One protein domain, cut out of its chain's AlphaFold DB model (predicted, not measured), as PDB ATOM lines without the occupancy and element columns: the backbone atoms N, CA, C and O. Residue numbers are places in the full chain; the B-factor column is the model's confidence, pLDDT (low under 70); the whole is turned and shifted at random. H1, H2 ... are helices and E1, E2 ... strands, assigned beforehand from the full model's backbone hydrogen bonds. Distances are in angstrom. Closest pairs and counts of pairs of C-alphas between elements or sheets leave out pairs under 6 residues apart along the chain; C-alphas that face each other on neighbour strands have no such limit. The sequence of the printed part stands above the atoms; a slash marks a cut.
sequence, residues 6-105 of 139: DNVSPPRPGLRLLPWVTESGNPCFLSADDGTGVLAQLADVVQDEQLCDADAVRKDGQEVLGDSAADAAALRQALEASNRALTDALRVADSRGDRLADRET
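Overview. This is residues 6 to 105 of the 139 residues of an uncharacterized protein of Streptomyces qinglanensis (UniProt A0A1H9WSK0). This is a long helical hairpin, H1 and H2, with a small two-strand hairpin, E1 and E2, packing through E1 on both helices toward the end where H1 begins and H2 ends. At the other end the turn of the helical hairpin sticks out, residues 66 to 73, of which residue 66 belongs to H1 and residues 72 and 73 to H2. The printed part has 100 residues, with two named strands and then two named helices in the order E1, E2, H1, H2; the sheet E1 - E2 is antiparallel, and the class is mostly helix. The whole is loose, with a radius of gyration of the C-alphas of 16.6 A, and elongated, spanning 53 by 28 by 24 A.

Along the chain. Begin at Asp 6 and go along to C-alpha 15 at (17.943, -19.392, -47.264), where strand E1 starts; it covers residues 15 to 21. Strand E2 follows at residues 27 to 31. Next find C-alpha 38 at (27.626, -27.107, -38.279); from there helix H1 runs through residues 38 to 66, 42.3 A from first to last C-alpha. Helix H2, residues 72 to 104, is the longest at 47.7 A and ends at C-alpha 104, at (9.570, -10.504, -39.463).

Arrangement. Look first at the helical hairpin: H1 and H2 touch, and their closest C-alphas, those of Ala 54 and Ala 85, are 4.7 A apart. They run opposite ways at a shallow tilt of 34 degrees, only just short of steep. Every O i to N i+4 pair of H1 is within hydrogen-bond range, and 26 of 29 are in H2. E1 has 12 pairs of C-alphas within 8 A of H2, the closest being Leu 17 and Ser 95 at 4.9 A. With H1 it has 4 such pairs, the closest being the C-alphas of Leu 18 and Ala 43 at 6.0 A. E1 and E2 form a hairpin of antiparallel neighbours, their directions at 142 degrees; N 16 and O 30 are 2.8 A apart and N 18 and O 28 are 2.9 A apart, both within hydrogen-bond range. E2 and H2 are apart.

Size, cuts and confidence. The two C-alphas farthest apart are those of Ala 69 and Thr 105, at 53.9 A. The printed part has no cut. The links E1 to E2 and H1 to H2 are tight, E2 to H1 is short, and no link is long. The mean pLDDT of the printed part is 87.7; look for values under 70 at residues 6 to 12, 32 to 35 and 102 to 105, where the model's confidence is low.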
ATOM      1  N   ASP A   6      24.580  -6.366 -56.631       67.75
ATOM      2  CA  ASP A   6      23.460  -6.191 -57.558       67.75
ATOM      3  C   ASP A   6      23.037  -7.514 -58.226       67.75
ATOM      4  O   ASP A   6      21.930  -7.627 -58.752       67.75
ATOM      5  N   ASN A   7      23.889  -8.545 -58.168       66.44
ATOM      6  CA  ASN A   7      23.606  -9.895 -58.659       66.44
ATOM      7  C   ASN A   7      23.112 -10.849 -57.549       66.44
ATOM      8  O   ASN A   7      22.847 -12.031 -57.789       66.44
ATOM      9  N   VAL A   8      22.974 -10.367 -56.311       62.44
ATOM     10  CA  VAL A   8      22.307 -11.125 -55.250       62.44
ATOM     11  C   VAL A   8      20.808 -11.055 -55.526       62.44
ATOM     12  O   VAL A   8      20.203  -9.988 -55.495       62.44
ATOM     13  N   SER A   9      20.197 -12.201 -55.852       58.50
ATOM     14  CA  SER A   9      18.731 -12.315 -55.916       58.50
ATOM     15  C   SER A   9      18.092 -11.701 -54.664       58.50
ATOM     16  O   SER A   9      18.700 -11.800 -53.600       58.50
ATOM     17  N   PRO A  10      16.866 -11.147 -54.761       63.56
ATOM     18  CA  PRO A  10      16.163 -10.596 -53.602       63.56
ATOM     19  C   PRO A  10      16.160 -11.588 -52.428       63.56
ATOM     20  O   PRO A  10      16.216 -12.798 -52.693       63.56
ATOM     21  N   PRO A  11      16.084 -11.090 -51.173       64.31
ATOM     22  CA  PRO A  11      16.130 -11.904 -49.961       64.31
ATOM     23  C   PRO A  11      15.276 -13.149 -50.155       64.31
ATOM     24  O   PRO A  11      14.097 -13.056 -50.501       64.31
ATOM     25  N   ARG A  12      15.916 -14.315 -50.049       68.88
ATOM     26  CA  ARG A  12      15.278 -15.603 -50.309       68.88
ATOM     27  C   ARG A  12      14.810 -16.160 -48.978       68.88
ATOM     28  O   ARG A  12      15.671 -16.609 -48.219       68.88
ATOM     29  N   PRO A  13      13.497 -16.163 -48.695       70.44
ATOM     30  CA  PRO A  13      13.054 -16.533 -47.373       70.44
ATOM     31  C   PRO A  13      13.445 -17.971 -47.045       70.44
ATOM     32  O   PRO A  13      13.234 -18.871 -47.864       70.44
ATOM     33  N   GLY A  14      14.053 -18.185 -45.883       77.31
ATOM     34  CA  GLY A  14      14.523 -19.496 -45.448       77.31
ATOM     35  C   GLY A  14      15.839 -19.961 -46.086       77.31
ATOM     36  O   GLY A  14      16.192 -21.131 -45.931       77.31
ATOM     37  N   LEU A  15      16.588 -19.096 -46.783       85.81
ATOM     38  CA  LEU A  15      17.943 -19.392 -47.264       85.81
ATOM     39  C   LEU A  15      18.959 -18.386 -46.715       85.81
ATOM     40  O   LEU A  15      18.837 -17.180 -46.890       85.81
ATOM     41  N   ARG A  16      20.042 -18.899 -46.132       87.81
ATOM     42  CA  ARG A  16      21.195 -18.120 -45.679       87.81
ATOM     43  C   ARG A  16      22.257 -18.046 -46.771       87.81
ATOM     44  O   ARG A  16      22.781 -19.079 -47.185       87.81
ATOM     45  N   LEU A  17      22.664 -16.839 -47.157       90.62
ATOM     46  CA  LEU A  17      23.877 -16.618 -47.951       90.62
ATOM     47  C   LEU A  17      25.133 -16.984 -47.136       90.62
ATOM     48  O   LEU A  17      25.306 -16.516 -46.009       90.62
ATOM     49  N   LEU A  18      26.026 -17.799 -47.696       91.81
ATOM     50  CA  LEU A  18      27.291 -18.191 -47.065       91.81
ATOM     51  C   LEU A  18      28.425 -17.204 -47.408       91.81
ATOM     52  O   LEU A  18      28.416 -16.613 -48.496       91.81
ATOM     53  N   PRO A  19      29.427 -17.029 -46.523       91.75
ATOM     54  CA  PRO A  19      30.519 -16.071 -46.728       91.75
ATOM     55  C   PRO A  19      31.553 -16.517 -47.780       91.75
ATOM     56  O   PRO A  19      32.411 -15.730 -48.164       91.75
ATOM     57  N   TRP A  20      31.438 -17.741 -48.303       91.06
ATOM     58  CA  TRP A  20      32.252 -18.276 -49.399       91.06
ATOM     59  C   TRP A  20      31.427 -18.530 -50.667       91.06
ATOM     60  O   TRP A  20      30.201 -18.659 -50.637       91.06
ATOM     61  N   VAL A  21      32.115 -18.598 -51.803       88.19
ATOM     62  CA  VAL A  21      31.548 -18.926 -53.122       88.19
ATOM     63  C   VAL A  21      31.733 -20.405 -53.464       88.19
ATOM     64  O   VAL A  21      32.487 -21.113 -52.799       88.19
ATOM     65  N   THR A  22      31.043 -20.878 -54.502       85.75
ATOM     66  CA  THR A  22      31.321 -22.185 -55.109       85.75
ATOM     67  C   THR A  22      32.675 -22.157 -55.821       85.75
ATOM     68  O   THR A  22      33.214 -21.092 -56.118       85.75
ATOM     69  N   GLU A  23      33.186 -23.325 -56.212       85.06
ATOM     70  CA  GLU A  23      34.355 -23.429 -57.105       85.06
ATOM     71  C   GLU A  23      34.159 -22.661 -58.425       85.06
ATOM     72  O   GLU A  23      35.103 -22.118 -58.991       85.06
ATOM     73  N   SER A  24      32.911 -22.569 -58.893       84.38
ATOM     74  CA  SER A  24      32.513 -21.792 -60.072       84.38
ATOM     75  C   SER A  24      32.331 -20.291 -59.810       84.38
ATOM     76  O   SER A  24      31.949 -19.563 -60.721       84.38
ATOM     77  N   GLY A  25      32.585 -19.818 -58.586       82.06
ATOM     78  CA  GLY A  25      32.495 -18.407 -58.207       82.06
ATOM     79  C   GLY A  25      31.079 -17.902 -57.921       82.06
ATOM     80  O   GLY A  25      30.889 -16.701 -57.742       82.06
ATOM     81  N   ASN A  26      30.084 -18.787 -57.856       83.31
ATOM     82  CA  ASN A  26      28.695 -18.405 -57.612       83.31
ATOM     83  C   ASN A  26      28.405 -18.267 -56.106       83.31
ATOM     84  O   ASN A  26      29.030 -18.957 -55.294       83.31
ATOM     85  N   PRO A  27      27.452 -17.405 -55.699       86.31
ATOM     86  CA  PRO A  27      26.988 -17.346 -54.317       86.31
ATOM     87  C   PRO A  27      26.469 -18.709 -53.828       86.31
ATOM     88  O   PRO A  27      25.700 -19.375 -54.524       86.31
ATOM     89  N   CYS A  28      26.879 -19.111 -52.625       87.69
ATOM     90  CA  CYS A  28      26.423 -20.340 -51.977       87.69
ATOM     91  C   CYS A  28      25.323 -20.034 -50.960       87.69
ATOM     92  O   CYS A  28      25.456 -19.090 -50.182       87.69
ATOM     93  N   PHE A  29      24.289 -20.875 -50.911       88.62
ATOM     94  CA  PHE A  29      23.174 -20.735 -49.975       88.62
ATOM     95  C   PHE A  29      22.996 -22.002 -49.134       88.62
ATOM     96  O   PHE A  29      23.196 -23.113 -49.624       88.62
ATOM     97  N   LEU A  30      22.598 -21.827 -47.877       88.50
ATOM     98  CA  LEU A  30      22.256 -22.885 -46.929       88.50
ATOM     99  C   LEU A  30      20.783 -22.745 -46.532       88.50
ATOM    100  O   LEU A  30      20.349 -21.642 -46.221       88.50
ATOM    101  N   SER A  31      20.023 -23.841 -46.508       84.44
ATOM    102  CA  SER A  31      18.650 -23.822 -45.981       84.44
ATOM    103  C   SER A  31      18.662 -23.462 -44.498       84.44
ATOM    104  O   SER A  31      19.374 -24.091 -43.717       84.44
ATOM    105  N   ALA A  32      17.893 -22.446 -44.116       66.50
ATOM    106  CA  ALA A  32      17.801 -21.944 -42.754       66.50
ATOM    107  C   ALA A  32      16.815 -22.788 -41.933       66.50
ATOM    108  O   ALA A  32      15.799 -22.288 -41.465       66.50
ATOM    109  N   ASP A  33      17.112 -24.075 -41.756       61.00
ATOM    110  CA  ASP A  33      16.544 -24.805 -40.622       61.00
ATOM    111  C   ASP A  33      17.383 -24.367 -39.409       61.00
ATOM    112  O   ASP A  33      18.577 -24.644 -39.347       61.00
ATOM    113  N   ASP A  34      16.798 -23.502 -38.578       63.81
ATOM    114  CA  ASP A  34      17.211 -23.032 -37.240       63.81
ATOM    115  C   ASP A  34      18.597 -22.382 -36.996       63.81
ATOM    116  O   ASP A  34      18.810 -21.788 -35.936       63.81
ATOM    117  N   GLY A  35      19.534 -22.402 -37.944       64.19
ATOM    118  CA  GLY A  35      20.854 -21.780 -37.768       64.19
ATOM    119  C   GLY A  35      21.743 -22.466 -36.720       64.19
ATOM    120  O   GLY A  35      22.778 -21.912 -36.357       64.19
ATOM    121  N   THR A  36      21.377 -23.665 -36.258       70.69
ATOM    122  CA  THR A  36      22.166 -24.447 -35.291       70.69
ATOM    123  C   THR A  36      23.118 -25.446 -35.957       70.69
ATOM    124  O   THR A  36      24.029 -25.969 -35.310       70.69
ATOM    125  N   GLY A  37      22.970 -25.681 -37.264       85.12
ATOM    126  CA  GLY A  37      23.802 -26.613 -38.022       85.12
ATOM    127  C   GLY A  37      25.293 -26.245 -38.069       85.12
ATOM    128  O   GLY A  37      25.671 -25.075 -38.053       85.12
ATOM    129  N   VAL A  38      26.154 -27.259 -38.212       89.25
ATOM    130  CA  VAL A  38      27.626 -27.107 -38.279       89.25
ATOM    131  C   VAL A  38      28.056 -26.109 -39.360       89.25
ATOM    132  O   VAL A  38      28.946 -25.295 -39.135       89.25
ATOM    133  N   LEU A  39      27.391 -26.117 -40.522       89.94
ATOM    134  CA  LEU A  39      27.678 -25.174 -41.609       89.94
ATOM    135  C   LEU A  39      27.281 -23.731 -41.272       89.94
ATOM    136  O   LEU A  39      27.946 -22.804 -41.728       89.94
ATOM    137  N   ALA A  40      26.225 -23.532 -40.479       89.62
ATOM    138  CA  ALA A  40      25.824 -22.204 -40.026       89.62
ATOM    139  C   ALA A  40      26.851 -21.636 -39.037       89.62
ATOM    140  O   ALA A  40      27.259 -20.488 -39.184       89.62
ATOM    141  N   GLN A  41      27.341 -22.461 -38.108       90.62
ATOM    142  CA  GLN A  41      28.399 -22.067 -37.172       90.62
ATOM    143  C   GLN A  41      29.722 -21.779 -37.894       90.62
ATOM    144  O   GLN A  41      30.362 -20.770 -37.623       90.62
ATOM    145  N   LEU A  42      30.105 -22.613 -38.869       93.88
ATOM    146  CA  LEU A  42      31.278 -22.349 -39.709       93.88
ATOM    147  C   LEU A  42      31.131 -21.032 -40.479       93.88
ATOM    148  O   LEU A  42      32.082 -20.263 -40.585       93.88
ATOM    149  N   ALA A  43      29.935 -20.752 -40.998       92.88
ATOM    150  CA  ALA A  43      29.658 -19.482 -41.649       92.88
ATOM    151  C   ALA A  43      29.790 -18.298 -40.683       92.88
ATOM    152  O   ALA A  43      30.302 -17.268 -41.097       92.88
ATOM    153  N   ASP A  44      29.387 -18.429 -39.419       92.19
ATOM    154  CA  ASP A  44      29.585 -17.371 -38.419       92.19
ATOM    155  C   ASP A  44      31.077 -17.125 -38.146       92.19
ATOM    156  O   ASP A  44      31.514 -15.978 -38.180       92.19
ATOM    157  N   VAL A  45      31.871 -18.189 -37.983       95.31
ATOM    158  CA  VAL A  45      33.327 -18.087 -37.773       95.31
ATOM    159  C   VAL A  45      34.013 -17.375 -38.942       95.31
ATOM    160  O   VAL A  45      34.768 -16.433 -38.723       95.31
ATOM    161  N   VAL A  46      33.716 -17.778 -40.182       95.81
ATOM    162  CA  VAL A  46      34.312 -17.152 -41.376       95.81
ATOM    163  C   VAL A  46      33.866 -15.696 -41.526       95.81
ATOM    164  O   VAL A  46      34.656 -14.852 -41.936       95.81
ATOM    165  N   GLN A  47      32.613 -15.369 -41.193       95.25
ATOM    166  CA  GLN A  47      32.153 -13.976 -41.203       95.25
ATOM    167  C   GLN A  47      32.920 -13.122 -40.195       95.25
ATOM    168  O   GLN A  47      33.265 -11.984 -40.502       95.25
ATOM    169  N   ASP A  48      33.166 -13.649 -38.997       96.56
ATOM    170  CA  ASP A  48      33.919 -12.926 -37.979       96.56
ATOM    171  C   ASP A  48      35.385 -12.747 -38.401       96.56
ATOM    172  O   ASP A  48      35.905 -11.640 -38.285       96.56
ATOM    173  N   GLU A  49      36.013 -13.765 -38.995       96.75
ATOM    174  CA  GLU A  49      37.358 -13.665 -39.582       96.75
ATOM    175  C   GLU A  49      37.427 -12.590 -40.682       96.75
ATOM    176  O   GLU A  49      38.263 -11.691 -40.610       96.75
ATOM    177  N   GLN A  50      36.480 -12.584 -41.625       95.62
ATOM    178  CA  GLN A  50      36.397 -11.563 -42.681       95.62
ATOM    179  C   GLN A  50      36.246 -10.138 -42.123       95.62
ATOM    180  O   GLN A  50      36.823  -9.190 -42.658       95.62
ATOM    181  N   LEU A  51      35.477  -9.955 -41.043       97.81
ATOM    182  CA  LEU A  51      35.342  -8.649 -40.388       97.81
ATOM    183  C   LEU A  51      36.618  -8.235 -39.646       97.81
ATOM    184  O   LEU A  51      36.933  -7.045 -39.583       97.81
ATOM    185  N   CYS A  52      37.356  -9.197 -39.103       97.44
ATOM    186  CA  CYS A  52      38.646  -8.948 -38.477       97.44
ATOM    187  C   CYS A  52      39.712  -8.548 -39.498       97.44
ATOM    188  O   CYS A  52      40.415  -7.558 -39.282       97.44
ATOM    189  N   ASP A  53      39.770  -9.241 -40.633       96.44
ATOM    190  CA  ASP A  53      40.630  -8.883 -41.761       96.44
ATOM    191  C   ASP A  53      40.296  -7.483 -42.285       96.44
ATOM    192  O   ASP A  53      41.190  -6.680 -42.554       96.44
ATOM    193  N   ALA A  54      39.006  -7.139 -42.359       97.44
ATOM    194  CA  ALA A  54      38.580  -5.805 -42.757       97.44
ATOM    195  C   ALA A  54      39.056  -4.708 -41.788       97.44
ATOM    196  O   ALA A  54      39.472  -3.638 -42.239       97.44
ATOM    197  N   ASP A  55      39.041  -4.946 -40.471       98.19
ATOM    198  CA  ASP A  55      39.583  -3.989 -39.495       98.19
ATOM    199  C   ASP A  55      41.116  -3.886 -39.562       98.19
ATOM    200  O   ASP A  55      41.655  -2.788 -39.412       98.19
ATOM    201  N   ALA A  56      41.817  -4.989 -39.840       97.81
ATOM    202  CA  ALA A  56      43.263  -4.976 -40.069       97.81
ATOM    203  C   ALA A  56      43.618  -4.130 -41.303       97.81
ATOM    204  O   ALA A  56      44.372  -3.167 -41.192       97.81
ATOM    205  N   VAL A  57      42.969  -4.385 -42.444       98.19
ATOM    206  CA  VAL A  57      43.142  -3.591 -43.672       98.19
ATOM    207  C   VAL A  57      42.806  -2.118 -43.443       98.19
ATOM    208  O   VAL A  57      43.481  -1.232 -43.967       98.19
ATOM    209  N   ARG A  58      41.774  -1.827 -42.641       98.00
ATOM    210  CA  ARG A  58      41.419  -0.451 -42.278       98.00
ATOM    211  C   ARG A  58      42.551   0.233 -41.508       98.00
ATOM    212  O   ARG A  58      42.830   1.395 -41.791       98.00
ATOM    213  N   LYS A  59      43.183  -0.452 -40.549       98.19
ATOM    214  CA  LYS A  59      44.321   0.076 -39.775       98.19
ATOM    215  C   LYS A  59      45.536   0.317 -40.666       98.19
ATOM    216  O   LYS A  59      46.045   1.433 -40.667       98.19
ATOM    217  N   ASP A  60      45.903  -0.650 -41.501       97.50
ATOM    218  CA  ASP A  60      47.003  -0.506 -42.465       97.50
ATOM    219  C   ASP A  60      46.755   0.681 -43.414       97.50
ATOM    220  O   ASP A  60      47.636   1.500 -43.673       97.50
ATOM    221  N   GLY A  61      45.515   0.840 -43.888       97.88
ATOM    222  CA  GLY A  61      45.113   1.989 -44.696       97.88
ATOM    223  C   GLY A  61      45.262   3.325 -43.960       97.88
ATOM    224  O   GLY A  61      45.681   4.310 -44.565       97.88
ATOM    225  N   GLN A  62      44.960   3.377 -42.657       98.19
ATOM    226  CA  GLN A  62      45.179   4.576 -41.839       98.19
ATOM    227  C   GLN A  62      46.666   4.912 -41.694       98.19
ATOM    228  O   GLN A  62      47.013   6.092 -41.721       98.19
ATOM    229  N   GLU A  63      47.532   3.905 -41.577       98.12
ATOM    230  CA  GLU A  63      48.984   4.101 -41.527       98.12
ATOM    231  C   GLU A  63      49.511   4.681 -42.845       98.12
ATOM    232  O   GLU A  63      50.195   5.704 -42.831       98.12
ATOM    233  N   VAL A  64      49.110   4.109 -43.988       98.25
ATOM    234  CA  VAL A  64      49.506   4.608 -45.318       98.25
ATOM    235  C   VAL A  64      49.012   6.038 -45.554       98.25
ATOM    236  O   VAL A  64      49.747   6.865 -46.084       98.25
ATOM    237  N   LEU A  65      47.780   6.359 -45.150       97.69
ATOM    238  CA  LEU A  65      47.231   7.714 -45.284       97.69
ATOM    239  C   LEU A  65      47.889   8.729 -44.336       97.69
ATOM    240  O   LEU A  65      47.860   9.928 -44.614       97.69
ATOM    241  N   GLY A  66      48.442   8.268 -43.211       97.75
ATOM    242  CA  GLY A  66      49.166   9.101 -42.253       97.75
ATOM    243  C   GLY A  66      50.610   9.400 -42.663       97.75
ATOM    244  O   GLY A  66      51.184  10.384 -42.191       97.75
ATOM    245  N   ASP A  67      51.197   8.589 -43.543       97.88
ATOM    246  CA  ASP A  67      52.555   8.785 -44.037       97.88
ATOM    247  C   ASP A  67      52.594   9.772 -45.215       97.88
ATOM    248  O   ASP A  67      52.260   9.457 -46.355       97.88
ATOM    249  N   SER A  68      53.080  10.987 -44.951       96.19
ATOM    250  CA  SER A  68      53.272  12.018 -45.982       96.19
ATOM    251  C   SER A  68      54.281  11.647 -47.080       96.19
ATOM    252  O   SER A  68      54.297  12.297 -48.125       96.19
ATOM    253  N   ALA A  69      55.131  10.642 -46.846       97.75
ATOM    254  CA  ALA A  69      56.087  10.126 -47.819       97.75
ATOM    255  C   ALA A  69      55.540   8.931 -48.621       97.75
ATOM    256  O   ALA A  69      56.231   8.462 -49.529       97.75
ATOM    257  N   ALA A  70      54.321   8.458 -48.325       97.12
ATOM    258  CA  ALA A  70      53.699   7.359 -49.047       97.12
ATOM    259  C   ALA A  70      53.585   7.686 -50.540       97.12
ATOM    260  O   ALA A  70      53.068   8.731 -50.952       97.12
ATOM    261  N   ASP A  71      54.070   6.767 -51.370       97.56
ATOM    262  CA  ASP A  71      54.016   6.931 -52.810       97.56
ATOM    263  C   ASP A  71      52.652   6.513 -53.387       97.56
ATOM    264  O   ASP A  71      51.778   5.921 -52.742       97.56
ATOM    265  N   ALA A  72      52.456   6.816 -54.670       97.94
ATOM    266  CA  ALA A  72      51.220   6.477 -55.360       97.94
ATOM    267  C   ALA A  72      51.006   4.956 -55.517       97.94
ATOM    268  O   ALA A  72      49.902   4.542 -55.874       97.94
ATOM    269  N   ALA A  73      52.033   4.120 -55.337       98.12
ATOM    270  CA  ALA A  73      51.888   2.669 -55.396       98.12
ATOM    271  C   ALA A  73      51.323   2.134 -54.074       98.12
ATOM    272  O   ALA A  73      50.337   1.398 -54.104       98.12
ATOM    273  N   ALA A  74      51.860   2.583 -52.937       97.81
ATOM    274  CA  ALA A  74      51.362   2.260 -51.603       97.81
ATOM    275  C   ALA A  74      49.888   2.665 -51.438       97.81
ATOM    276  O   ALA A  74      49.061   1.857 -51.015       97.81
ATOM    277  N   LEU A  75      49.522   3.874 -51.880       98.19
ATOM    278  CA  LEU A  75      48.132   4.348 -51.840       98.19
ATOM    279  C   LEU A  75      47.183   3.483 -52.684       98.19
ATOM    280  O   LEU A  75      46.067   3.185 -52.254       98.19
ATOM    281  N   ARG A  76      47.611   3.053 -53.880       98.25
ATOM    282  CA  ARG A  76      46.801   2.159 -54.727       98.25
ATOM    283  C   ARG A  76      46.625   0.788 -54.087       98.25
ATOM    284  O   ARG A  76      45.507   0.287 -54.064       98.25
ATOM    285  N   GLN A  77      47.687   0.216 -53.523       98.00
ATOM    286  CA  GLN A  77      47.624  -1.074 -52.834       98.00
ATOM    287  C   GLN A  77      46.687  -1.026 -51.620       98.00
ATOM    288  O   GLN A  77      45.847  -1.915 -51.467       98.00
ATOM    289  N   ALA A  78      46.769   0.032 -50.807       98.00
ATOM    290  CA  ALA A  78      45.870   0.241 -49.672       98.00
ATOM    291  C   ALA A  78      44.402   0.360 -50.116       98.00
ATOM    292  O   ALA A  78      43.515  -0.244 -49.507       98.00
ATOM    293  N   LEU A  79      44.130   1.080 -51.210       98.00
ATOM    294  CA  LEU A  79      42.780   1.210 -51.760       98.00
ATOM    295  C   LEU A  79      42.250  -0.113 -52.336       98.00
ATOM    296  O   LEU A  79      41.094  -0.468 -52.114       98.00
ATOM    297  N   GLU A  80      43.084  -0.870 -53.048       97.94
ATOM    298  CA  GLU A  80      42.727  -2.195 -53.566       97.94
ATOM    299  C   GLU A  80      42.428  -3.189 -52.442       97.94
ATOM    300  O   GLU A  80      41.480  -3.970 -52.551       97.94
ATOM    301  N   ALA A  81      43.218  -3.170 -51.366       97.38
ATOM    302  CA  ALA A  81      42.966  -3.977 -50.177       97.38
ATOM    303  C   ALA A  81      41.658  -3.554 -49.494       97.38
ATOM    304  O   ALA A  81      40.821  -4.406 -49.199       97.38
ATOM    305  N   SER A  82      41.433  -2.247 -49.336       97.44
ATOM    306  CA  SER A  82      40.206  -1.699 -48.742       97.44
ATOM    307  C   SER A  82      38.958  -2.100 -49.529       97.44
ATOM    308  O   SER A  82      37.968  -2.522 -48.941       97.44
ATOM    309  N   ASN A  83      39.003  -2.043 -50.861       96.62
ATOM    310  CA  ASN A  83      37.882  -2.468 -51.703       96.62
ATOM    311  C   ASN A  83      37.580  -3.968 -51.569       96.62
ATOM    312  O   ASN A  83      36.411  -4.360 -51.587       96.62
ATOM    313  N   ARG A  84      38.609  -4.810 -51.406       94.19
ATOM    314  CA  ARG A  84      38.429  -6.244 -51.130       94.19
ATOM    315  C   ARG A  84      37.748  -6.460 -49.775       94.19
ATOM    316  O   ARG A  84      36.687  -7.069 -49.738       94.19
ATOM    317  N   ALA A  85      38.271  -5.846 -48.716       96.06
ATOM    318  CA  ALA A  85      37.684  -5.913 -47.377       96.06
ATOM    319  C   ALA A  85      36.225  -5.414 -47.328       96.06
ATOM    320  O   ALA A  85      35.373  -6.020 -46.682       96.06
ATOM    321  N   LEU A  86      35.907  -4.329 -48.045       95.56
ATOM    322  CA  LEU A  86      34.538  -3.813 -48.150       95.56
ATOM    323  C   LEU A  86      33.607  -4.781 -48.883       95.56
ATOM    324  O   LEU A  86      32.451  -4.924 -48.498       95.56
ATOM    325  N   THR A  87      34.105  -5.459 -49.917       93.00
ATOM    326  CA  THR A  87      33.340  -6.481 -50.644       93.00
ATOM    327  C   THR A  87      32.936  -7.620 -49.706       93.00
ATOM    328  O   THR A  87      31.770  -8.021 -49.691       93.00
ATOM    329  N   ASP A  88      33.870  -8.089 -48.878       93.25
ATOM    330  CA  ASP A  88      33.609  -9.145 -47.900       93.25
ATOM    331  C   ASP A  88      32.637  -8.658 -46.814       93.25
ATOM    332  O   ASP A  88      31.630  -9.312 -46.545       93.25
ATOM    333  N   ALA A  89      32.839  -7.454 -46.269       94.88
ATOM    334  CA  ALA A  89      31.947  -6.871 -45.264       94.88
ATOM    335  C   ALA A  89      30.503  -6.676 -45.769       94.88
ATOM    336  O   ALA A  89      29.550  -6.948 -45.034       94.88
ATOM    337  N   LEU A  90      30.318  -6.248 -47.025       93.38
ATOM    338  CA  LEU A  90      28.992  -6.133 -47.644       93.38
ATOM    339  C   LEU A  90      28.303  -7.497 -47.747       93.38
ATOM    340  O   LEU A  90      27.113  -7.604 -47.451       93.38
ATOM    341  N   ARG A  91      29.054  -8.548 -48.090       91.81
ATOM    342  CA  ARG A  91      28.536  -9.918 -48.128       91.81
ATOM    343  C   ARG A  91      28.103 -10.410 -46.749       91.81
ATOM    344  O   ARG A  91      27.057 -11.051 -46.626       91.81
ATOM    345  N   VAL A  92      28.882 -10.110 -45.708       93.38
ATOM    346  CA  VAL A  92      28.514 -10.415 -44.315       93.38
ATOM    347  C   VAL A  92      27.226  -9.685 -43.930       93.38
ATOM    348  O   VAL A  92      26.332 -10.295 -43.340       93.38
ATOM    349  N   ALA A  93      27.112  -8.401 -44.280       92.75
ATOM    350  CA  ALA A  93      25.929  -7.598 -43.989       92.75
ATOM    351  C   ALA A  93      24.666  -8.181 -44.640       92.75
ATOM    352  O   ALA A  93      23.650  -8.311 -43.961       92.75
ATOM    353  N   ASP A  94      24.745  -8.613 -45.899       88.88
ATOM    354  CA  ASP A  94      23.598  -9.188 -46.612       88.88
ATOM    355  C   ASP A  94      23.205 -10.557 -46.054       88.88
ATOM    356  O   ASP A  94      22.038 -10.789 -45.749       88.88
ATOM    357  N   SER A  95      24.186 -11.418 -45.766       88.94
ATOM    358  CA  SER A  95      23.945 -12.699 -45.088       88.94
ATOM    359  C   SER A  95      23.236 -12.533 -43.737       88.94
ATOM    360  O   SER A  95      22.356 -13.320 -43.378       88.94
ATOM    361  N   ARG A  96      23.619 -11.509 -42.962       89.06
ATOM    362  CA  ARG A  96      22.993 -11.207 -41.669       89.06
ATOM    363  C   ARG A  96      21.622 -10.546 -41.841       89.06
ATOM    364  O   ARG A  96      20.740 -10.837 -41.039       89.06
ATOM    365  N   GLY A  97      21.442  -9.713 -42.865       87.06
ATOM    366  CA  GLY A  97      20.188  -9.032 -43.193       87.06
ATOM    367  C   GLY A  97      19.076  -9.987 -43.622       87.06
ATOM    368  O   GLY A  97      17.970  -9.896 -43.090       87.06
ATOM    369  N   ASP A  98      19.384 -10.963 -44.480       81.00
ATOM    370  CA  ASP A  98      18.423 -11.984 -44.926       81.00
ATOM    371  C   ASP A  98      17.811 -12.746 -43.734       81.00
ATOM    372  O   ASP A  98      16.605 -12.981 -43.671       81.00
ATOM    373  N   ARG A  99      18.626 -13.033 -42.709       79.56
ATOM    374  CA  ARG A  99      18.181 -13.700 -41.471       79.56
ATOM    375  C   ARG A  99      17.274 -12.844 -40.586       79.56
ATOM    376  O   ARG A  99      16.585 -13.394 -39.728       79.56
ATOM    377  N   LEU A 100      17.331 -11.517 -40.710       80.88
ATOM    378  CA  LEU A 100      16.446 -10.614 -39.972       80.88
ATOM    379  C   LEU A 100      15.085 -10.516 -40.663       80.88
ATOM    380  O   LEU A 100      14.070 -10.620 -39.979       80.88
ATOM    381  N   ALA A 101      15.067 -10.410 -41.996       71.31
ATOM    382  CA  ALA A 101      13.833 -10.373 -42.780       71.31
ATOM    383  C   ALA A 101      12.969 -11.625 -42.548       71.31
ATOM    384  O   ALA A 101      11.773 -11.501 -42.312       71.31
ATOM    385  N   ASP A 102      13.585 -12.812 -42.494       64.44
ATOM    386  CA  ASP A 102      12.893 -14.080 -42.207       64.44
ATOM    387  C   ASP A 102      12.162 -14.112 -40.858       64.44
ATOM    388  O   ASP A 102      11.150 -14.799 -40.700       64.44
ATOM    389  N   ARG A 103      12.658 -13.369 -39.863       59.94
ATOM    390  CA  ARG A 103      12.032 -13.311 -38.536       59.94
ATOM    391  C   ARG A 103      10.781 -12.437 -38.533       59.94
ATOM    392  O   ARG A 103       9.878 -12.714 -37.757       59.94
ATOM    393  N   GLU A 104      10.710 -11.425 -39.391       57.66
ATOM    394  CA  GLU A 104       9.570 -10.504 -39.463       57.66
ATOM    395  C   GLU A 104       8.396 -11.100 -40.259       57.66
ATOM    396  O   GLU A 104       7.237 -10.830 -39.957       57.66
ATOM    397  N   THR A 105       8.659 -11.987 -41.223       52.28
ATOM    398  CA  THR A 105       7.616 -12.645 -42.034       52.28
ATOM    399  C   THR A 105       6.839 -13.743 -41.306       52.28
ATOM    400  O   THR A 105       5.806 -14.187 -41.807       52.28
TER     401      THR A 105